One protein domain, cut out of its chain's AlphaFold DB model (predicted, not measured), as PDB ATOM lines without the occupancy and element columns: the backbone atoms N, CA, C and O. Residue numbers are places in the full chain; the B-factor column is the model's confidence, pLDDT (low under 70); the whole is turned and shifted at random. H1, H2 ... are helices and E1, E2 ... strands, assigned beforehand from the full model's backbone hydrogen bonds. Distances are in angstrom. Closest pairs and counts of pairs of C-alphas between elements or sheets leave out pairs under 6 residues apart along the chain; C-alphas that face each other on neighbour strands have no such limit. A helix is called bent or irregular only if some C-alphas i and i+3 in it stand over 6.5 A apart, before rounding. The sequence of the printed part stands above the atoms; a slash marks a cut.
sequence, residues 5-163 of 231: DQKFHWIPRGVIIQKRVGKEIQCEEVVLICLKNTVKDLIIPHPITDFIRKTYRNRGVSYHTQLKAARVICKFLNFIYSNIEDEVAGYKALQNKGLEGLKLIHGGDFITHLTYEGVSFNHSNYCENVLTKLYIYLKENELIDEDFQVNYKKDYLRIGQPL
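AT A GLANCE: This is residues 5 to 163 of the 231 residues of an uncharacterized protein of Bacillus thuringiensis subsp. kurstaki (UniProt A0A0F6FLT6). What does the model look like? Helix H2 runs through the middle, between a twisted sheet of E1, E2 and E3 on one side and the helical hairpin H4 and H5, which crosses it, on the other. The small hairpin E4 and E5 lies beyond H5, and the long hairpin E1 and E2 makes an arm with its turn at Lys 23. What is it made of? The printed part has 159 residues with five named helices and five named strands in the order E1 E2 E3 H1 H2 H3 H4 H5 E4 E5; the class is mixed, and both sheets, E1 - E2 - E3 and E4 - E5, are antiparallel. It is compact, with a radius of gyration of the C-alphas of 17.0 A and spans of 56 by 53 by 32 A.

IN THESE COORDINATES: Where are the strands? E1, residues 8 to 21, is 37.0 A long and begins at C-alpha 8 (19.146, 35.181, 27.368); E2, residues 24 to 37, is 36.6 A long, and E3 is residues 42 to 45. E4 is residues 152 to 155, and E5, residues 158 to 162, ends at C-alpha 162 (-8.168, 51.512, 28.256). Where are the helices? H1 is residues 49 to 55, H2 residues 63 to 85, 32.8 A, H3 residues 93 to 101, H4 residues 104 to 116, 18.8 A, and H5 residues 121 to 140, 28.3 A. H3 is irregular: C-alphas 96 and 99 are 9.4 A apart.

HOW THE PARTS SIT: How do the strands pair? E1, E2 and E3 form a meander, each strand the antiparallel neighbour of the one before, with N 13 and O 32 at 2.8 A and N 35 and O 44 at 2.8 A. E1 bends by 53 degrees at residue 11 and E2 by 60 degrees at residue 33. In E4 and E5, N 153 and O 161 are 3.0 A apart. What is on the larger sheet? H1 and H2 are on the same face, two layers, helices on one face of a sheet; H2 has a height of 8.1 A over the sheet, and its closest C-alphas to E1 are those of Cys 74 and Trp 10, 4.9 A. How do the helices meet? With residues 69 to 73 alone H2 touches H5, about perpendicular at 81 degrees, closest C-alphas Val 72 and Cys 127, 6.0 A. H4 and H5 touch at a shallow tilt of 16 degrees, opposite ways, closest C-alphas Leu 114 and Ser 124, 6.5 A; H3 is close to but not clearly touching H2, closest C-alphas Gln 95 and Ile 84, 7.0 A. Are the helix backbones in order? Every O i to N i+4 pair is within hydrogen-bond range in H1, H2, H4 and H5; in H3 2 of 5 are, beside 3 of 6 O i to N i+3 pairs.

THE WHOLE: How large is it? The two C-alphas farthest apart are those of Lys 23 and Ala 89, 56.4 A. Is anything cut, long or uncertain? The printed part has no cut, and the link from H5 to E4, 11 residues, is long. Mean pLDDT of the printed part is 90.5, with residues 5 to 6 and 155 to 159 under 70.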
ATOM      1  N   ASP A   5      22.129  39.892  28.263       62.88
ATOM      2  CA  ASP A   5      21.637  39.929  26.882       62.88
ATOM      3  C   ASP A   5      22.364  38.931  25.970       62.88
ATOM      4  O   ASP A   5      21.767  38.308  25.090       62.88
ATOM      5  N   GLN A   6      23.658  38.693  26.217       69.50
ATOM      6  CA  GLN A   6      24.418  37.663  25.502       69.50
ATOM      7  C   GLN A   6      24.058  36.240  25.923       69.50
ATOM      8  O   GLN A   6      24.500  35.308  25.250       69.50
ATOM      9  N   LYS A   7      23.318  36.036  27.022       78.81
ATOM     10  CA  LYS A   7      22.928  34.710  27.535       78.81
ATOM     11  C   LYS A   7      21.467  34.383  27.269       78.81
ATOM     12  O   LYS A   7      21.158  33.228  26.969       78.81
ATOM     13  N   PHE A   8      20.585  35.362  27.433       88.44
ATOM     14  CA  PHE A   8      19.146  35.181  27.368       88.44
ATOM     15  C   PHE A   8      18.511  36.264  26.511       88.44
ATOM     16  O   PHE A   8      18.766  37.445  26.702       88.44
ATOM     17  N   HIS A   9      17.646  35.848  25.592       93.12
ATOM     18  CA  HIS A   9      16.969  36.761  24.687       93.12
ATOM     19  C   HIS A   9      15.500  36.375  24.527       93.12
ATOM     20  O   HIS A   9      15.176  35.225  24.219       93.12
ATOM     21  N   TRP A  10      14.599  37.329  24.729       95.88
ATOM     22  CA  TRP A  10      13.168  37.138  24.540       95.88
ATOM     23  C   TRP A  10      12.821  37.141  23.060       95.88
ATOM     24  O   TRP A  10      13.144  38.084  22.336       95.88
ATOM     25  N   ILE A  11      12.118  36.099  22.614       96.25
ATOM     26  CA  ILE A  11      11.677  35.949  21.229       96.25
ATOM     27  C   ILE A  11      10.221  35.479  21.155       96.25
ATOM     28  O   ILE A  11       9.800  34.623  21.936       96.25
ATOM     29  N   PRO A  12       9.434  35.979  20.190       96.69
ATOM     30  CA  PRO A  12       8.140  35.404  19.881       96.69
ATOM     31  C   PRO A  12       8.309  34.223  18.919       96.69
ATOM     32  O   PRO A  12       9.099  34.292  17.975       96.69
ATOM     33  N   ARG A  13       7.536  33.152  19.112       94.88
ATOM     34  CA  ARG A  13       7.573  31.962  18.254       94.88
ATOM     35  C   ARG A  13       6.170  31.523  17.858       94.88
ATOM     36  O   ARG A  13       5.320  31.336  18.721       94.88
ATOM     37  N   GLY A  14       5.942  31.342  16.560       93.44
ATOM     38  CA  GLY A  14       4.747  30.676  16.048       93.44
ATOM     39  C   GLY A  14       4.862  29.165  16.214       93.44
ATOM     40  O   GLY A  14       5.914  28.593  15.922       93.44
ATOM     41  N   VAL A  15       3.803  28.526  16.694       92.50
ATOM     42  CA  VAL A  15       3.684  27.070  16.793       92.50
ATOM     43  C   VAL A  15       2.312  26.639  16.304       92.50
ATOM     44  O   VAL A  15       1.332  27.358  16.485       92.50
ATOM     45  N   ILE A  16       2.235  25.451  15.718       92.38
ATOM     46  CA  ILE A  16       0.962  24.828  15.369       92.38
ATOM     47  C   ILE A  16       0.559  23.946  16.541       92.38
ATOM     48  O   ILE A  16       1.326  23.083  16.969       92.38
ATOM     49  N   ILE A  17      -0.641  24.164  17.064       89.31
ATOM     50  CA  ILE A  17      -1.252  23.265  18.035       89.31
ATOM     51  C   ILE A  17      -2.371  22.481  17.364       89.31
ATOM     52  O   ILE A  17      -3.078  22.987  16.494       89.31
ATOM     53  N   GLN A  18      -2.548  21.241  17.796       89.50
ATOM     54  CA  GLN A  18      -3.662  20.409  17.370       89.50
ATOM     55  C   GLN A  18      -4.713  20.409  18.471       89.50
ATOM     56  O   GLN A  18      -4.421  20.103  19.629       89.50
ATOM     57  N   LYS A  19      -5.946  20.759  18.114       83.88
ATOM     58  CA  LYS A  19      -7.092  20.709  19.012       83.88
ATOM     59  C   LYS A  19      -8.128  19.764  18.431       83.88
ATOM     60  O   LYS A  19      -8.528  19.891  17.278       83.88
ATOM     61  N   ARG A  20      -8.597  18.829  19.251       84.56
ATOM     62  CA  ARG A  20      -9.734  17.984  18.896       84.56
ATOM     63  C   ARG A  20     -11.023  18.745  19.184       84.56
ATOM     64  O   ARG A  20     -11.274  19.113  20.331       84.56
ATOM     65  N   VAL A  21     -11.825  18.991  18.153       82.88
ATOM     66  CA  VAL A  21     -13.149  19.613  18.270       82.88
ATOM     67  C   VAL A  21     -14.162  18.606  17.732       82.88
ATOM     68  O   VAL A  21     -14.225  18.335  16.538       82.88
ATOM     69  N   GLY A  22     -14.905  17.964  18.637       84.75
ATOM     70  CA  GLY A  22     -15.763  16.831  18.284       84.75
ATOM     71  C   GLY A  22     -14.952  15.637  17.757       84.75
ATOM     72  O   GLY A  22     -14.100  15.091  18.464       84.75
ATOM     73  N   LYS A  23     -15.231  15.214  16.517       85.50
ATOM     74  CA  LYS A  23     -14.519  14.109  15.846       85.50
ATOM     75  C   LYS A  23     -13.330  14.566  14.991       85.50
ATOM     76  O   LYS A  23     -12.547  13.714  14.587       85.50
ATOM     77  N   GLU A  24     -13.166  15.866  14.764       86.25
ATOM     78  CA  GLU A  24     -12.151  16.412  13.859       86.25
ATOM     79  C   GLU A  24     -10.930  16.956  14.613       86.25
ATOM     80  O   GLU A  24     -11.031  17.454  15.741       86.25
ATOM     81  N   ILE A  25      -9.761  16.852  13.975       86.62
ATOM     82  CA  ILE A  25      -8.515  17.472  14.431       86.62
ATOM     83  C   ILE A  25      -8.368  18.792  13.685       86.62
ATOM     84  O   ILE A  25      -8.193  18.810  12.470       86.62
ATOM     85  N   GLN A  26      -8.417  19.893  14.423       86.38
ATOM     86  CA  GLN A  26      -8.174  21.227  13.894       86.38
ATOM     87  C   GLN A  26      -6.752  21.657  14.259       86.38
ATOM     88  O   GLN A  26      -6.343  21.561  15.419       86.38
ATOM     89  N   CYS A  27      -5.997  22.114  13.263       86.06
ATOM     90  CA  CYS A  27      -4.689  22.728  13.466       86.06
ATOM     91  C   CYS A  27      -4.866  24.242  13.597       86.06
ATOM     92  O   CYS A  27      -5.530  24.863  12.772       86.06
ATOM     93  N   GLU A  28      -4.272  24.835  14.627       86.25
ATOM     94  CA  GLU A  28      -4.336  26.273  14.879       86.25
ATOM     95  C   GLU A  28      -2.925  26.826  15.090       86.25
ATOM     96  O   GLU A  28      -2.143  26.278  15.871       86.25
ATOM     97  N   GLU A  29      -2.603  27.931  14.420       90.12
ATOM     98  CA  GLU A  29      -1.368  28.672  14.663       90.12
ATOM     99  C   GLU A  29      -1.493  29.553  15.906       90.12
ATOM    100  O   GLU A  29      -2.410  30.365  16.045       90.12
ATOM    101  N   VAL A  30      -0.529  29.425  16.813       92.31
ATOM    102  CA  VAL A  30      -0.494  30.146  18.084       92.31
ATOM    103  C   VAL A  30       0.868  30.785  18.277       92.31
ATOM    104  O   VAL A  30       1.900  30.241  17.894       92.31
ATOM    105  N   VAL A  31       0.873  31.959  18.899       96.19
ATOM    106  CA  VAL A  31       2.095  32.688  19.228       96.19
ATOM    107  C   VAL A  31       2.472  32.439  20.683       96.19
ATOM    108  O   VAL A  31       1.669  32.665  21.589       96.19
ATOM    109  N   LEU A  32       3.713  32.013  20.901       96.12
ATOM    110  CA  LEU A  32       4.346  31.879  22.208       96.12
ATOM    111  C   LEU A  32       5.353  33.010  22.432       96.12
ATOM    112  O   LEU A  32       5.997  33.471  21.489       96.12
ATOM    113  N   ILE A  33       5.521  33.420  23.685       97.25
ATOM    114  CA  ILE A  33       6.653  34.234  24.135       97.25
ATOM    115  C   ILE A  33       7.657  33.276  24.775       97.25
ATOM    116  O   ILE A  33       7.320  32.541  25.706       97.25
ATOM    117  N   CYS A  34       8.882  33.259  24.262       96.56
ATOM    118  CA  CYS A  34       9.919  32.325  24.677       96.56
ATOM    119  C   CYS A  34      11.182  33.058  25.127       96.56
ATOM    120  O   CYS A  34      11.508  34.129  24.618       96.56
ATOM    121  N   LEU A  35      11.926  32.422  26.027       94.56
ATOM    122  CA  LEU A  35      13.278  32.809  26.392       94.56
ATOM    123  C   LEU A  35      14.266  31.908  25.643       94.56
ATOM    124  O   LEU A  35      14.263  30.688  25.822       94.56
ATOM    125  N   LYS A  36      15.099  32.499  24.787       94.25
ATOM    126  CA  LYS A  36      16.190  31.808  24.104       94.25
ATOM    127  C   LYS A  36      17.455  31.908  24.945       94.25
ATOM    128  O   LYS A  36      17.967  33.001  25.154       94.25
ATOM    129  N   ASN A  37      17.981  30.768  25.378       91.06
ATOM    130  CA  ASN A  37      19.338  30.662  25.891       91.06
ATOM    131  C   ASN A  37      20.296  30.540  24.703       91.06
ATOM    132  O   ASN A  37      20.338  29.509  24.038       91.06
ATOM    133  N   THR A  38      21.063  31.587  24.435       85.81
ATOM    134  CA  THR A  38      22.010  31.668  23.308       85.81
ATOM    135  C   THR A  38      23.241  30.778  23.493       85.81
ATOM    136  O   THR A  38      23.885  30.424  22.512       85.81
ATOM    137  N   VAL A  39      23.568  30.383  24.729       85.06
ATOM    138  CA  VAL A  39      24.732  29.533  25.034       85.06
ATOM    139  C   VAL A  39      24.434  28.059  24.772       85.06
ATOM    140  O   VAL A  39      25.297  27.340  24.282       85.06
ATOM    141  N   LYS A  40      23.227  27.608  25.126       87.00
ATOM    142  CA  LYS A  40      22.780  26.212  24.964       87.00
ATOM    143  C   LYS A  40      21.867  26.001  23.750       87.00
ATOM    144  O   LYS A  40      21.370  24.898  23.569       87.00
ATOM    145  N   ASP A  41      21.595  27.068  22.995       87.75
ATOM    146  CA  ASP A  41      20.593  27.150  21.920       87.75
ATOM    147  C   ASP A  41      19.214  26.570  22.305       87.75
ATOM    148  O   ASP A  41      18.487  25.993  21.499       87.75
ATOM    149  N   LEU A  42      18.836  26.730  23.577       91.50
ATOM    150  CA  LEU A  42      17.585  26.209  24.123       91.50
ATOM    151  C   LEU A  42      16.507  27.293  24.087       91.50
ATOM    152  O   LEU A  42      16.729  28.406  24.562       91.50
ATOM    153  N   ILE A  43      15.321  26.961  23.578       93.38
ATOM    154  CA  ILE A  43      14.167  27.868  23.544       93.38
ATOM    155  C   ILE A  43      13.122  27.366  24.535       93.38
ATOM    156  O   ILE A  43      12.562  26.287  24.354       93.38
ATOM    157  N   ILE A  44      12.845  28.168  25.562       93.31
ATOM    158  CA  ILE A  44      11.935  27.813  26.652       93.31
ATOM    159  C   ILE A  44      10.675  28.683  26.552       93.31
ATOM    160  O   ILE A  44      10.784  29.910  26.622       93.31
ATOM    161  N   PRO A  45       9.473  28.104  26.388       94.62
ATOM    162  CA  PRO A  45       8.222  28.854  26.475       94.62
ATOM    163  C   PRO A  45       8.040  29.471  27.864       94.62
ATOM    164  O   PRO A  45       8.202  28.788  28.872       94.62
ATOM    165  N   HIS A  46       7.679  30.751  27.920       94.94
ATOM    166  CA  HIS A  46       7.493  31.463  29.179       94.94
ATOM    167  C   HIS A  46       6.000  31.594  29.538       94.94
ATOM    168  O   HIS A  46       5.191  31.851  28.635       94.94
ATOM    169  N   PRO A  47       5.608  31.504  30.829       94.12
ATOM    170  CA  PRO A  47       4.213  31.639  31.274       94.12
ATOM    171  C   PRO A  47       3.521  32.936  30.842       94.12
ATOM    172  O   PRO A  47       2.321  32.931  30.582       94.12
ATOM    173  N   ILE A  48       4.283  34.022  30.651       94.88
ATOM    174  CA  ILE A  48       3.771  35.302  30.122       94.88
ATOM    175  C   ILE A  48       3.105  35.163  28.744       94.88
ATOM    176  O   ILE A  48       2.341  36.028  28.337       94.88
ATOM    177  N   THR A  49       3.328  34.055  28.031       96.12
ATOM    178  CA  THR A  49       2.556  33.684  26.837       96.12
ATOM    179  C   THR A  49       1.042  33.723  27.077       96.12
ATOM    180  O   THR A  49       0.279  34.036  26.158       96.12
ATOM    181  N   ASP A  50       0.585  33.451  28.302       96.12
ATOM    182  CA  ASP A  50      -0.831  33.530  28.664       96.12
ATOM    183  C   ASP A  50      -1.431  34.928  28.432       96.12
ATOM    184  O   ASP A  50      -2.604  35.031  28.070       96.12
ATOM    185  N   PHE A  51      -0.623  35.994  28.490       96.62
ATOM    186  CA  PHE A  51      -1.038  37.333  28.069       96.62
ATOM    187  C   PHE A  51      -1.554  37.345  26.624       96.62
ATOM    188  O   PHE A  51      -2.627  37.887  26.346       96.62
ATOM    189  N   ILE A  52      -0.812  36.739  25.689       96.50
ATOM    190  CA  ILE A  52      -1.200  36.684  24.273       96.50
ATOM    191  C   ILE A  52      -2.482  35.869  24.119       96.50
ATOM    192  O   ILE A  52      -3.405  36.277  23.403       96.50
ATOM    193  N   ARG A  53      -2.574  34.754  24.852       94.00
ATOM    194  CA  ARG A  53      -3.751  33.887  24.860       94.00
ATOM    195  C   ARG A  53      -5.005  34.636  25.321       94.00
ATOM    196  O   ARG A  53      -5.976  34.703  24.571       94.00
ATOM    197  N   LYS A  54      -4.990  35.227  26.518       94.25
ATOM    198  CA  LYS A  54      -6.154  35.901  27.120       94.25
ATOM    199  C   LYS A  54      -6.513  37.218  26.425       94.25
ATOM    200  O   LYS A  54      -7.694  37.503  26.218       94.25
ATOM    201  N   THR A  55      -5.518  38.014  26.040       93.06
ATOM    202  CA  THR A  55      -5.747  39.381  25.541       93.06
ATOM    203  C   THR A  55      -6.027  39.435  24.039       93.06
ATOM    204  O   THR A  55      -6.734  40.337  23.588       93.06
ATOM    205  N   TYR A  56      -5.500  38.487  23.257       93.31
ATOM    206  CA  TYR A  56      -5.616  38.500  21.796       93.31
ATOM    207  C   TYR A  56      -6.314  37.248  21.265       93.31
ATOM    208  O   TYR A  56      -7.373  37.360  20.650       93.31
ATOM    209  N   ARG A  57      -5.761  36.056  21.521       90.00
ATOM    210  CA  ARG A  57      -6.249  34.810  20.907       90.00
ATOM    211  C   ARG A  57      -7.694  34.488  21.286       90.00
ATOM    212  O   ARG A  57      -8.527  34.314  20.405       90.00
ATOM    213  N   ASN A  58      -8.021  34.497  22.579       90.19
ATOM    214  CA  ASN A  58      -9.374  34.208  23.071       90.19
ATOM    215  C   ASN A  58     -10.419  35.232  22.595       90.19
ATOM    216  O   ASN A  58     -11.614  34.972  22.671       90.19
ATOM    217  N   ARG A  59      -9.974  36.395  22.100       88.31
ATOM    218  CA  ARG A  59     -10.828  37.444  21.529       88.31
ATOM    219  C   ARG A  59     -10.946  37.352  20.001       88.31
ATOM    220  O   ARG A  59     -11.444  38.289  19.387       88.31
ATOM    221  N   GLY A  60     -10.459  36.271  19.387       87.50
ATOM    222  CA  GLY A  60     -10.532  36.046  17.940       87.50
ATOM    223  C   GLY A  60      -9.596  36.935  17.114       87.50
ATOM    224  O   GLY A  60      -9.834  37.150  15.929       87.50
ATOM    225  N   VAL A  61      -8.546  37.496  17.720       90.25
ATOM    226  CA  VAL A  61      -7.603  38.372  17.010       90.25
ATOM    227  C   VAL A  61      -6.683  37.550  16.102       90.25
ATOM    228  O   VAL A  61      -6.165  36.515  16.516       90.25
ATOM    229  N   SER A  62      -6.424  38.036  14.882       90.62
ATOM    230  CA  SER A  62      -5.616  37.327  13.878       90.62
ATOM    231  C   SER A  62      -4.191  37.008  14.343       90.62
ATOM    232  O   SER A  62      -3.572  37.785  15.080       90.62
ATOM    233  N   TYR A  63      -3.640  35.896  13.847       92.88
ATOM    234  CA  TYR A  63      -2.285  35.429  14.159       92.88
ATOM    235  C   TYR A  63      -1.221  36.523  13.975       92.88
ATOM    236  O   TYR A  63      -0.440  36.796  14.884       92.88
ATOM    237  N   HIS A  64      -1.235  37.242  12.847       92.25
ATOM    238  CA  HIS A  64      -0.275  38.326  12.604       92.25
ATOM    239  C   HIS A  64      -0.347  39.442  13.651       92.25
ATOM    240  O   HIS A  64       0.681  40.000  14.040       92.25
ATOM    241  N   THR A  65      -1.546  39.758  14.140       93.19
ATOM    242  CA  THR A  65      -1.730  40.771  15.183       93.19
ATOM    243  C   THR A  65      -1.235  40.261  16.537       93.19
ATOM    244  O   THR A  65      -0.593  41.022  17.263       93.19
ATOM    245  N   GLN A  66      -1.467  38.980  16.853       95.31
ATOM    246  CA  GLN A  66      -0.887  38.319  18.029       95.31
ATOM    247  C   GLN A  66       0.647  38.364  17.976       95.31
ATOM    248  O   GLN A  66       1.292  38.776  18.939       95.31
ATOM    249  N   LEU A  67       1.234  38.021  16.824       96.62
ATOM    250  CA  LEU A  67       2.682  38.003  16.615       96.62
ATOM    251  C   LEU A  67       3.288  39.399  16.759       96.62
ATOM    252  O   LEU A  67       4.333  39.567  17.385       96.62
ATOM    253  N   LYS A  68       2.617  40.419  16.217       96.31
ATOM    254  CA  LYS A  68       3.042  41.813  16.355       96.31
ATOM    255  C   LYS A  68       3.019  42.272  17.818       96.31
ATOM    256  O   LYS A  68       3.969  42.919  18.248       96.31
ATOM    257  N   ALA A  69       2.001  41.896  18.592       96.75
ATOM    258  CA  ALA A  69       1.941  42.205  20.020       96.75
ATOM    259  C   ALA A  69       3.040  41.476  20.811       96.75
ATOM    260  O   ALA A  69       3.733  42.095  21.615       96.75
ATOM    261  N   ALA A  70       3.265  40.188  20.533       97.44
ATOM    262  CA  ALA A  70       4.325  39.410  21.171       97.44
ATOM    263  C   ALA A  70       5.724  39.982  20.881       97.44
ATOM    264  O   ALA A  70       6.558  40.034  21.781       97.44
ATOM    265  N   ARG A  71       5.969  40.478  19.658       97.50
ATOM    266  CA  ARG A  71       7.215  41.180  19.296       97.50
ATOM    267  C   ARG A  71       7.448  42.429  20.139       97.50
ATOM    268  O   ARG A  71       8.570  42.634  20.585       97.50
ATOM    269  N   VAL A  72       6.410  43.234  20.379       97.75
ATOM    270  CA  VAL A  72       6.525  44.415  21.251       97.75
ATOM    271  C   VAL A  72       6.919  44.003  22.665       97.75
ATOM    272  O   VAL A  72       7.837  44.591  23.225       97.75
ATOM    273  N   ILE A  73       6.282  42.970  23.221       97.75
ATOM    274  CA  ILE A  73       6.594  42.503  24.578       97.75
ATOM    275  C   ILE A  73       8.013  41.962  24.660       97.75
ATOM    276  O   ILE A  73       8.740  42.321  25.575       97.75
ATOM    277  N   CYS A  74       8.432  41.137  23.701       97.69
ATOM    278  CA  CYS A  74       9.800  40.625  23.682       97.69
ATOM    279  C   CYS A  74      10.809  41.775  23.590       97.69
ATOM    280  O   CYS A  74      11.791  41.777  24.321       97.69
ATOM    281  N   LYS A  75      10.536  42.790  22.758       96.69
ATOM    282  CA  LYS A  75      11.381  43.986  22.663       96.69
ATOM    283  C   LYS A  75      11.455  44.743  23.993       96.69
ATOM    284  O   LYS A  75      12.542  45.134  24.394       96.69
ATOM    285  N   PHE A  76      10.326  44.906  24.680       97.69
ATOM    286  CA  PHE A  76      10.278  45.520  26.006       97.69
ATOM    287  C   PHE A  76      11.068  44.719  27.046       97.69
ATOM    288  O   PHE A  76      11.899  45.284  27.741       97.69
ATOM    289  N   LEU A  77      10.870  43.404  27.127       96.19
ATOM    290  CA  LEU A  77      11.579  42.557  28.090       96.19
ATOM    291  C   LEU A  77      13.089  42.500  27.822       96.19
ATOM    292  O   LEU A  77      13.869  42.490  28.767       96.19
ATOM    293  N   ASN A  78      13.502  42.512  26.552       95.75
ATOM    294  CA  ASN A  78      14.913  42.655  26.189       95.75
ATOM    295  C   ASN A  78      15.460  44.020  26.624       95.75
ATOM    296  O   ASN A  78      16.516  44.068  27.232       95.75
ATOM    297  N   PHE A  79      14.715  45.111  26.414       95.88
ATOM    298  CA  PHE A  79      15.100  46.429  26.930       95.88
ATOM    299  C   PHE A  79      15.261  46.432  28.459       95.88
ATOM    300  O   PHE A  79      16.203  47.028  28.972       95.88
ATOM    301  N   ILE A  80      14.390  45.740  29.202       95.50
ATOM    302  CA  ILE A  80      14.564  45.572  30.652       95.50
ATOM    303  C   ILE A  80      15.891  44.866  30.970       95.50
ATOM    304  O   ILE A  80      16.601  45.307  31.869       95.50
ATOM    305  N   TYR A  81      16.232  43.791  30.253       93.44
ATOM    306  CA  TYR A  81      17.481  43.053  30.472       93.44
ATOM    307  C   TYR A  81      18.718  43.910  30.200       93.44
ATOM    308  O   TYR A  81      19.596  43.947  31.063       93.44
ATOM    309  N   SER A  82      18.729  44.673  29.103       93.25
ATOM    310  CA  SER A  82      19.814  45.611  28.795       93.25
ATOM    311  C   SER A  82      20.009  46.637  29.917       93.25
ATOM    312  O   SER A  82      21.115  46.813  30.409       93.25
ATOM    313  N   ASN A  83      18.932  47.241  30.432       94.19
ATOM    314  CA  ASN A  83      19.041  48.234  31.512       94.19
ATOM    315  C   ASN A  83      19.464  47.643  32.869       94.19
ATOM    316  O   ASN A  83      20.091  48.334  33.673       94.19
ATOM    317  N   ILE A  84      19.113  46.384  33.163       92.56
ATOM    318  CA  ILE A  84      19.613  45.688  34.363       92.56
ATOM    319  C   ILE A  84      21.128  45.500  34.257       92.56
ATOM    320  O   ILE A  84      21.844  45.682  35.242       92.56
ATOM    321  N   GLU A  85      21.596  45.115  33.075       89.31
ATOM    322  CA  GLU A  85      23.001  44.859  32.787       89.31
ATOM    323  C   GLU A  85      23.850  46.132  32.791       89.31
ATOM    324  O   GLU A  85      24.908  46.144  33.415       89.31
ATOM    325  N   ASP A  86      23.341  47.205  32.188       90.31
ATOM    326  CA  ASP A  86      23.955  48.538  32.182       90.31
ATOM    327  C   ASP A  86      23.881  49.230  33.560       90.31
ATOM    328  O   ASP A  86      24.270  50.386  33.718       90.31
ATOM    329  N   GLU A  87      23.374  48.524  34.577       89.62
ATOM    330  CA  GLU A  87      23.241  48.980  35.956       89.62
ATOM    331  C   GLU A  87      22.435  50.279  36.117       89.62
ATOM    332  O   GLU A  87      22.632  51.031  37.079       89.62
ATOM    333  N   VAL A  88      21.482  50.522  35.214       89.81
ATOM    334  CA  VAL A  88      20.648  51.725  35.226       89.81
ATOM    335  C   VAL A  88      19.869  51.812  36.539       89.81
ATOM    336  O   VAL A  88      19.284  50.838  37.040       89.81
ATOM    337  N   ALA A  89      19.875  53.003  37.139       89.12
ATOM    338  CA  ALA A  89      19.202  53.252  38.405       89.12
ATOM    339  C   ALA A  89      17.711  52.881  38.308       89.12
ATOM    340  O   ALA A  89      17.025  53.232  37.357       89.12
ATOM    341  N   GLY A  90      17.201  52.145  39.299       87.94
ATOM    342  CA  GLY A  90      15.806  51.684  39.315       87.94
ATOM    343  C   GLY A  90      15.541  50.341  38.620       87.94
ATOM    344  O   GLY A  90      14.445  49.802  38.789       87.94
ATOM    345  N   TYR A  91      16.528  49.752  37.931       93.50
ATOM    346  CA  TYR A  91      16.392  48.445  37.269       93.50
ATOM    347  C   TYR A  91      16.982  47.280  38.073       93.50
ATOM    348  O   TYR A  91      16.453  46.173  38.004       93.50
ATOM    349  N   LYS A  92      17.995  47.505  38.925       89.00
ATOM    350  CA  LYS A  92      18.631  46.435  39.734       89.00
ATOM    351  C   LYS A  92      17.642  45.615  40.576       89.00
ATOM    352  O   LYS A  92      17.825  44.414  40.745       89.00
ATOM    353  N   ALA A  93      16.562  46.227  41.068       90.00
ATOM    354  CA  ALA A  93      15.534  45.526  41.844       90.00
ATOM    355  C   ALA A  93      14.819  44.415  41.044       90.00
ATOM    356  O   ALA A  93      14.386  43.418  41.629       90.00
ATOM    357  N   LEU A  94      14.739  44.553  39.717       91.81
ATOM    358  CA  LEU A  94      14.127  43.572  38.817       91.81
ATOM    359  C   LEU A  94      14.938  42.278  38.721       91.81
ATOM    360  O   LEU A  94      14.369  41.234  38.414       91.81
ATOM    361  N   GLN A  95      16.237  42.308  39.033       87.81
ATOM    362  CA  GLN A  95      17.067  41.102  39.058       87.81
ATOM    363  C   GLN A  95      16.572  40.093  40.104       87.81
ATOM    364  O   GLN A  95      16.632  38.888  39.871       87.81
ATOM    365  N   ASN A  96      16.054  40.594  41.229       88.50
ATOM    366  CA  ASN A  96      15.561  39.765  42.325       88.50
ATOM    367  C   ASN A  96      14.047  39.542  42.240       88.50
ATOM    368  O   ASN A  96      13.585  38.433  42.479       88.50
ATOM    369  N   LYS A  97      13.277  40.583  41.898       90.88
ATOM    370  CA  LYS A  97      11.806  40.520  41.862       90.88
ATOM    371  C   LYS A  97      11.224  40.000  40.544       90.88
ATOM    372  O   LYS A  97      10.060  39.622  40.490       90.88
ATOM    373  N   GLY A  98      11.990  40.013  39.455       90.44
ATOM    374  CA  GLY A  98      11.469  39.674  38.132       90.44
ATOM    375  C   GLY A  98      10.308  40.588  37.715       90.44
ATOM    376  O   GLY A  98      10.403  41.809  37.829       90.44
ATOM    377  N   LEU A  99       9.216  39.989  37.223       91.44
ATOM    378  CA  LEU A  99       8.035  40.721  36.741       91.44
ATOM    379  C   LEU A  99       7.296  41.480  37.852       91.44
ATOM    380  O   LEU A  99       6.779  42.559  37.581       91.44
ATOM    381  N   GLU A 100       7.304  40.967  39.085       93.69
ATOM    382  CA  GLU A 100       6.614  41.593  40.225       93.69
ATOM    383  C   GLU A 100       7.160  42.993  40.525       93.69
ATOM    384  O   GLU A 100       6.427  43.897  40.920       93.69
ATOM    385  N   GLY A 101       8.458  43.193  40.275       93.69
ATOM    386  CA  GLY A 101       9.137  44.463  40.496       93.69
ATOM    387  C   GLY A 101       8.942  45.497  39.388       93.69
ATOM    388  O   GLY A 101       9.491  46.596  39.517       93.69
ATOM    389  N   LEU A 102       8.233  45.161  38.301       95.19
ATOM    390  CA  LEU A 102       7.961  46.108  37.222       95.19
ATOM    391  C   LEU A 102       7.168  47.305  37.750       95.19
ATOM    392  O   LEU A 102       6.316  47.184  38.626       95.19
ATOM    393  N   LYS A 103       7.462  48.472  37.187       93.94
ATOM    394  CA  LYS A 103       6.799  49.738  37.484       93.94
ATOM    395  C   LYS A 103       6.438  50.465  36.198       93.94
ATOM    396  O   LYS A 103       7.037  50.209  35.150       93.94
ATOM    397  N   LEU A 104       5.497  51.400  36.260       93.50
ATOM    398  CA  LEU A 104       5.080  52.225  35.128       93.50
ATOM    399  C   LEU A 104       6.245  53.041  34.563       93.50
ATOM    400  O   LEU A 104       6.286  53.254  33.353       93.50
ATOM    401  N   ILE A 105       7.217  53.421  35.403       92.62
ATOM    402  CA  ILE A 105       8.422  54.124  34.950       92.62
ATOM    403  C   ILE A 105       9.210  53.304  33.924       92.62
ATOM    404  O   ILE A 105       9.554  53.837  32.880       92.62
ATOM    405  N   HIS A 106       9.355  51.987  34.114       94.50
ATOM    406  CA  HIS A 106      10.080  51.134  33.163       94.50
ATOM    407  C   HIS A 106       9.395  51.083  31.791       94.50
ATOM    408  O   HIS A 106      10.054  51.022  30.753       94.50
ATOM    409  N   GLY A 107       8.058  51.104  31.779       94.50
ATOM    410  CA  GLY A 107       7.270  51.187  30.549       94.50
ATOM    411  C   GLY A 107       7.364  52.565  29.888       94.50
ATOM    412  O   GLY A 107       7.427  52.643  28.662       94.50
ATOM    413  N   GLY A 108       7.422  53.632  30.687       94.06
ATOM    414  CA  GLY A 108       7.672  54.995  30.223       94.06
ATOM    415  C   GLY A 108       9.041  55.144  29.564       94.06
ATOM    416  O   GLY A 108       9.116  55.566  28.411       94.06
ATOM    417  N   ASP A 109      10.092  54.682  30.239       94.44
ATOM    418  CA  ASP A 109      11.471  54.695  29.748       94.44
ATOM    419  C   ASP A 109      11.599  53.928  28.426       94.44
ATOM    420  O   ASP A 109      12.261  54.379  27.493       94.44
ATOM    421  N   PHE A 110      10.893  52.800  28.286       95.81
ATOM    422  CA  PHE A 110      10.849  52.066  27.023       95.81
ATOM    423  C   PHE A 110      10.191  52.863  25.891       95.81
ATOM    424  O   PHE A 110      10.660  52.821  24.753       95.81
ATOM    425  N   ILE A 111       9.100  53.583  26.165       94.38
ATOM    426  CA  ILE A 111       8.442  54.430  25.158       94.38
ATOM    427  C   ILE A 111       9.394  55.542  24.706       94.38
ATOM    428  O   ILE A 111       9.507  55.796  23.505       94.38
ATOM    429  N   THR A 112      10.124  56.144  25.644       93.69
ATOM    430  CA  THR A 112      11.174  57.127  25.361       93.69
ATOM    431  C   THR A 112      12.317  56.522  24.547       93.69
ATOM    432  O   THR A 112      12.707  57.087  23.528       93.69
ATOM    433  N   HIS A 113      12.768  55.314  24.879       94.62
ATOM    434  CA  HIS A 113      13.762  54.587  24.089       94.62
ATOM    435  C   HIS A 113      13.303  54.346  22.639       94.62
ATOM    436  O   HIS A 113      14.071  54.568  21.703       94.62
ATOM    437  N   LEU A 114      12.038  53.963  22.412       93.31
ATOM    438  CA  LEU A 114      11.493  53.829  21.050       93.31
ATOM    439  C   LEU A 114      11.541  55.155  20.273       93.31
ATOM    440  O   LEU A 114      11.714  55.147  19.052       93.31
ATOM    441  N   THR A 115      11.370  56.286  20.959       90.81
ATOM    442  CA  THR A 115      11.504  57.617  20.356       90.81
ATOM    443  C   THR A 115      12.934  57.859  19.881       90.81
ATOM    444  O   THR A 115      13.122  58.256  18.731       90.81
ATOM    445  N   TYR A 116      13.931  57.538  20.706       91.00
ATOM    446  CA  TYR A 116      15.346  57.684  20.350       91.00
ATOM    447  C   TYR A 116      15.805  56.735  19.239       91.00
ATOM    448  O   TYR A 116      16.643  57.105  18.421       91.00
ATOM    449  N   GLU A 117      15.199  55.554  19.117       90.00
ATOM    450  CA  GLU A 117      15.410  54.658  17.972       90.00
ATOM    451  C   GLU A 117      14.776  55.167  16.658       90.00
ATOM    452  O   GLU A 117      14.869  54.505  15.621       90.00
ATOM    453  N   GLY A 118      14.083  56.310  16.674       87.69
ATOM    454  CA  GLY A 118      13.450  56.884  15.485       87.69
ATOM    455  C   GLY A 118      12.176  56.151  15.052       87.69
ATOM    456  O   GLY A 118      11.792  56.176  13.876       87.69
ATOM    457  N   VAL A 119      11.491  55.471  15.978       88.44
ATOM    458  CA  VAL A 119      10.230  54.789  15.676       88.44
ATOM    459  C   VAL A 119       9.134  55.813  15.365       88.44
ATOM    460  O   VAL A 119       8.928  56.783  16.084       88.44
ATOM    461  N   SER A 120       8.358  55.579  14.299       89.25
ATOM    462  CA  SER A 120       7.242  56.471  13.940       89.25
ATOM    463  C   SER A 120       6.201  56.576  15.063       89.25
ATOM    464  O   SER A 120       5.909  55.572  15.719       89.25
ATOM    465  N   PHE A 121       5.531  57.727  15.187       89.25
ATOM    466  CA  PHE A 121       4.468  57.946  16.178       89.25
ATOM    467  C   PHE A 121       3.411  56.832  16.196       89.25
ATOM    468  O   PHE A 121       3.069  56.314  17.252       89.25
ATOM    469  N   ASN A 122       2.928  56.400  15.026       90.31
ATOM    470  CA  ASN A 122       1.912  55.346  14.939       90.31
ATOM    471  C   ASN A 122       2.406  54.005  15.496       90.31
ATOM    472  O   ASN A 122       1.632  53.259  16.094       90.31
ATOM    473  N   HIS A 123       3.685  53.685  15.283       91.12
ATOM    474  CA  HIS A 123       4.276  52.462  15.808       91.12
ATOM    475  C   HIS A 123       4.560  52.579  17.310       91.12
ATOM    476  O   HIS A 123       4.199  51.660  18.036       91.12
ATOM    477  N   SER A 124       5.077  53.716  17.785       92.44
ATOM    478  CA  SER A 124       5.236  53.997  19.221       92.44
ATOM    479  C   SER A 124       3.896  53.905  19.963       92.44
ATOM    480  O   SER A 124       3.764  53.131  20.905       92.44
ATOM    481  N   ASN A 125       2.842  54.542  19.444       92.56
ATOM    482  CA  ASN A 125       1.491  54.454  20.000       92.56
ATOM    483  C   ASN A 125       0.943  53.013  19.983       92.56
ATOM    484  O   ASN A 125       0.247  52.592  20.904       92.56
ATOM    485  N   TYR A 126       1.246  52.216  18.953       94.44
ATOM    486  CA  TYR A 126       0.907  50.791  18.968       94.44
ATOM    487  C   TYR A 126       1.637  50.054  20.101       94.44
ATOM    488  O   TYR A 126       0.993  49.299  20.829       94.44
ATOM    489  N   CYS A 127       2.938  50.295  20.281       95.62
ATOM    490  CA  CYS A 127       3.719  49.705  21.367       95.62
ATOM    491  C   CYS A 127       3.173  50.102  22.745       95.62
ATOM    492  O   CYS A 127       2.941  49.230  23.578       95.62
ATOM    493  N   GLU A 128       2.878  51.387  22.951       95.00
ATOM    494  CA  GLU A 128       2.288  51.937  24.178       95.00
ATOM    495  C   GLU A 128       0.933  51.281  24.505       95.00
ATOM    496  O   GLU A 128       0.667  50.916  25.651       95.00
ATOM    497  N   ASN A 129       0.093  51.039  23.494       94.38
ATOM    498  CA  ASN A 129      -1.178  50.330  23.672       94.38
ATOM    499  C   ASN A 129      -0.991  48.846  24.033       94.38
ATOM    500  O   ASN A 129      -1.779  48.299  24.806       94.38
ATOM    501  N   VAL A 130       0.018  48.174  23.469       96.75
ATOM    502  CA  VAL A 130       0.347  46.788  23.840       96.75
ATOM    503  C   VAL A 130       0.877  46.736  25.273       96.75
ATOM    504  O   VAL A 130       0.418  45.894  26.041       96.75
ATOM    505  N   LEU A 131       1.763  47.659  25.659       96.38
ATOM    506  CA  LEU A 131       2.268  47.760  27.028       96.38
ATOM    507  C   LEU A 131       1.164  48.071  28.031       96.38
ATOM    508  O   LEU A 131       1.071  47.409  29.053       96.38
ATOM    509  N   THR A 132       0.270  49.004  27.711       95.50
ATOM    510  CA  THR A 132      -0.894  49.307  28.553       95.50
ATOM    511  C   THR A 132      -1.695  48.039  28.848       95.50
ATOM    512  O   THR A 132      -2.010  47.753  29.999       95.50
ATOM    513  N   LYS A 133      -1.966  47.224  27.822       95.75
ATOM    514  CA  LYS A 133      -2.648  45.938  28.001       95.75
ATOM    515  C   LYS A 133      -1.826  44.951  28.827       95.75
ATOM    516  O   LYS A 133      -2.417  44.228  29.622       95.75
ATOM    517  N   LEU A 134      -0.506  44.905  28.639       97.12
ATOM    518  CA  LEU A 134       0.383  44.040  29.416       97.12
ATOM    519  C   LEU A 134       0.326  44.389  30.905       97.12
ATOM    520  O   LEU A 134       0.091  43.500  31.709       97.12
ATOM    521  N   TYR A 135       0.480  45.661  31.270       96.25
ATOM    522  CA  TYR A 135       0.431  46.096  32.669       96.25
ATOM    523  C   TYR A 135      -0.937  45.829  33.300       96.25
ATOM    524  O   TYR A 135      -0.999  45.303  34.406       96.25
ATOM    525  N   ILE A 136      -2.037  46.103  32.583       95.25
ATOM    526  CA  ILE A 136      -3.389  45.749  33.049       95.25
ATOM    527  C   ILE A 136      -3.491  44.242  33.304       95.25
ATOM    528  O   ILE A 136      -3.959  43.838  34.360       95.25
ATOM    529  N   TYR A 137      -3.001  43.413  32.379       96.06
ATOM    530  CA  TYR A 137      -2.986  41.964  32.553       96.06
ATOM    531  C   TYR A 137      -2.159  41.529  33.767       96.06
ATOM    532  O   TYR A 137      -2.622  40.694  34.540       96.06
ATOM    533  N   LEU A 138      -0.957  42.082  33.953       95.88
ATOM    534  CA  LEU A 138      -0.118  41.761  35.109       95.88
ATOM    535  C   LEU A 138      -0.837  42.126  36.411       95.88
ATOM    536  O   LEU A 138      -0.875  41.309  37.323       95.88
ATOM    537  N   LYS A 139      -1.489  43.292  36.458       94.69
ATOM    538  CA  LYS A 139      -2.288  43.723  37.607       94.69
ATOM    539  C   LYS A 139      -3.473  42.792  37.880       94.69
ATOM    540  O   LYS A 139      -3.659  42.356  39.006       94.69
ATOM    541  N   GLU A 140      -4.260  42.462  36.857       94.38
ATOM    542  CA  GLU A 140      -5.438  41.586  36.977       94.38
ATOM    543  C   GLU A 140      -5.097  40.153  37.414       94.38
ATOM    544  O   GLU A 140      -5.975  39.440  37.891       94.38
ATOM    545  N   ASN A 141      -3.850  39.714  37.217       94.75
ATOM    546  CA  ASN A 141      -3.379  38.385  37.615       94.75
ATOM    547  C   ASN A 141      -2.431  38.446  38.829       94.75
ATOM    548  O   ASN A 141      -1.781  37.444  39.106       94.75
ATOM    549  N   GLU A 142      -2.348  39.591  39.520       94.12
ATOM    550  CA  GLU A 142      -1.523  39.786  40.727       94.12
ATOM    551  C   GLU A 142      -0.027  39.476  40.501       94.12
ATOM    552  O   GLU A 142       0.656  38.926  41.356       94.12
ATOM    553  N   LEU A 143       0.492  39.825  39.317       94.19
ATOM    554  CA  LEU A 143       1.879  39.582  38.885       94.19
ATOM    555  C   LEU A 143       2.776  40.831  38.972       94.19
ATOM    556  O   LEU A 143       3.868  40.838  38.400       94.19
ATOM    557  N   ILE A 144       2.294  41.910  39.591       94.94
ATOM    558  CA  ILE A 144       2.998  43.190  39.743       94.94
ATOM    559  C   ILE A 144       2.648  43.821  41.095       94.94
ATOM    560  O   ILE A 144       1.477  43.855  41.469       94.94
ATOM    561  N   ASP A 145       3.658  44.328  41.803       93.19
ATOM    562  CA  ASP A 145       3.493  44.944  43.128       93.19
ATOM    563  C   ASP A 145       2.899  46.360  43.049       93.19
ATOM    564  O   ASP A 145       2.287  46.853  43.997       93.19
ATOM    565  N   GLU A 146       3.146  47.067  41.944       92.06
ATOM    566  CA  GLU A 146       2.729  48.456  41.789       92.06
ATOM    567  C   GLU A 146       1.219  48.561  41.553       92.06
ATOM    568  O   GLU A 146       0.682  48.058  40.563       92.06
ATOM    569  N   ASP A 147       0.538  49.292  42.434       89.31
ATOM    570  CA  ASP A 147      -0.865  49.634  42.245       89.31
ATOM    571  C   ASP A 147      -1.019  50.931  41.436       89.31
ATOM    572  O   ASP A 147      -0.455  51.977  41.758       89.31
ATOM    573  N   PHE A 148      -1.827  50.875  40.378       90.56
ATOM    574  CA  PHE A 148      -2.138  52.021  39.524       90.56
ATOM    575  C   PHE A 148      -3.589  52.002  39.040       90.56
ATOM    576  O   PHE A 148      -4.198  50.954  38.829       90.56
ATOM    577  N   GLN A 149      -4.161  53.180  38.806       87.94
ATOM    578  CA  GLN A 149      -5.557  53.309  38.380       87.94
ATOM    579  C   GLN A 149      -5.708  53.164  36.862       87.94
ATOM    580  O   GLN A 149      -5.082  53.893  36.088       87.94
ATOM    581  N   VAL A 150      -6.597  52.267  36.431       88.94
ATOM    582  CA  VAL A 150      -6.897  52.035  35.012       88.94
ATOM    583  C   VAL A 150      -8.126  52.846  34.619       88.94
ATOM    584  O   VAL A 150      -9.232  52.594  35.090       88.94
ATOM    585  N   ASN A 151      -7.937  53.820  33.729       86.69
ATOM    586  CA  ASN A 151      -9.032  54.629  33.200       86.69
ATOM    587  C   ASN A 151      -9.441  54.111  31.823       86.69
ATOM    588  O   ASN A 151      -8.590  53.856  30.975       86.69
ATOM    589  N   TYR A 152     -10.741  54.016  31.575       84.94
ATOM    590  CA  TYR A 152     -11.281  53.583  30.291       84.94
ATOM    591  C   TYR A 152     -11.872  54.764  29.533       84.94
ATOM    592  O   TYR A 152     -12.434  55.685  30.134       84.94
ATOM    593  N   LYS A 153     -11.770  54.739  28.201       81.62
ATOM    594  CA  LYS A 153     -12.530  55.674  27.371       81.62
ATOM    595  C   LYS A 153     -14.019  55.445  27.614       81.62
ATOM    596  O   LYS A 153     -14.503  54.319  27.504       81.62
ATOM    597  N   LYS A 154     -14.736  56.518  27.940       74.19
ATOM    598  CA  LYS A 154     -16.196  56.509  27.982       74.19
ATOM    599  C   LYS A 154     -16.694  56.603  26.545       74.19
ATOM    600  O   LYS A 154     -16.641  57.680  25.962       74.19
ATOM    601  N   ASP A 155     -17.138  55.484  25.987       67.94
ATOM    602  CA  ASP A 155     -18.006  55.495  24.813       67.94
ATOM    603  C   ASP A 155     -19.448  55.382  25.299       67.94
ATOM    604  O   ASP A 155     -19.739  54.599  26.204       67.94
ATOM    605  N   TYR A 156     -20.355  56.158  24.703       56.72
ATOM    606  CA  TYR A 156     -21.747  56.334  25.144       56.72
ATOM    607  C   TYR A 156     -22.557  55.024  25.297       56.72
ATOM    608  O   TYR A 156     -23.639  55.049  25.874       56.72
ATOM    609  N   LEU A 157     -22.048  53.884  24.807       58.25
ATOM    610  CA  LEU A 157     -22.734  52.585  24.807       58.25
ATOM    611  C   LEU A 157     -21.894  51.402  25.337       58.25
ATOM    612  O   LEU A 157     -22.456  50.330  25.554       58.25
ATOM    613  N   ARG A 158     -20.569  51.534  25.521       58.88
ATOM    614  CA  ARG A 158     -19.676  50.424  25.931       58.88
ATOM    615  C   ARG A 158     -18.471  50.932  26.725       58.88
ATOM    616  O   ARG A 158     -17.978  52.028  26.471       58.88
ATOM    617  N   ILE A 159     -17.946  50.098  27.632       60.72
ATOM    618  CA  ILE A 159     -16.610  50.314  28.211       60.72
ATOM    619  C   ILE A 159     -15.617  50.301  27.043       60.72
ATOM    620  O   ILE A 159     -15.451  49.280  26.371       60.72
ATOM    621  N   GLY A 160     -15.031  51.462  26.751       70.44
ATOM    622  CA  GLY A 160     -14.116  51.647  25.634       70.44
ATOM    623  C   GLY A 160     -12.742  51.036  25.899       70.44
ATOM    624  O   GLY A 160     -12.500  50.361  26.899       70.44
ATOM    625  N   GLN A 161     -11.798  51.283  24.993       78.94
ATOM    626  CA  GLN A 161     -10.412  50.856  25.201       78.94
ATOM    627  C   GLN A 161      -9.801  51.548  26.434       78.94
ATOM    628  O   GLN A 161     -10.135  52.712  26.696       78.94
ATOM    629  N   PRO A 162      -8.901  50.869  27.175       84.62
ATOM    630  CA  PRO A 162      -8.168  51.512  28.256       84.62
ATOM    631  C   PRO A 162      -7.383  52.704  27.702       84.62
ATOM    632  O   PRO A 162      -6.808  52.641  26.611       84.62
ATOM    633  N   LEU A 163      -7.392  53.805  28.444       87.44
ATOM    634  CA  LEU A 163      -6.482  54.915  28.209       87.44
ATOM    635  C   LEU A 163      -5.060  54.459  28.523       87.44
ATOM    636  O   LEU A 163      -4.853  53.595  29.375       87.44
TER     637      LEU A 163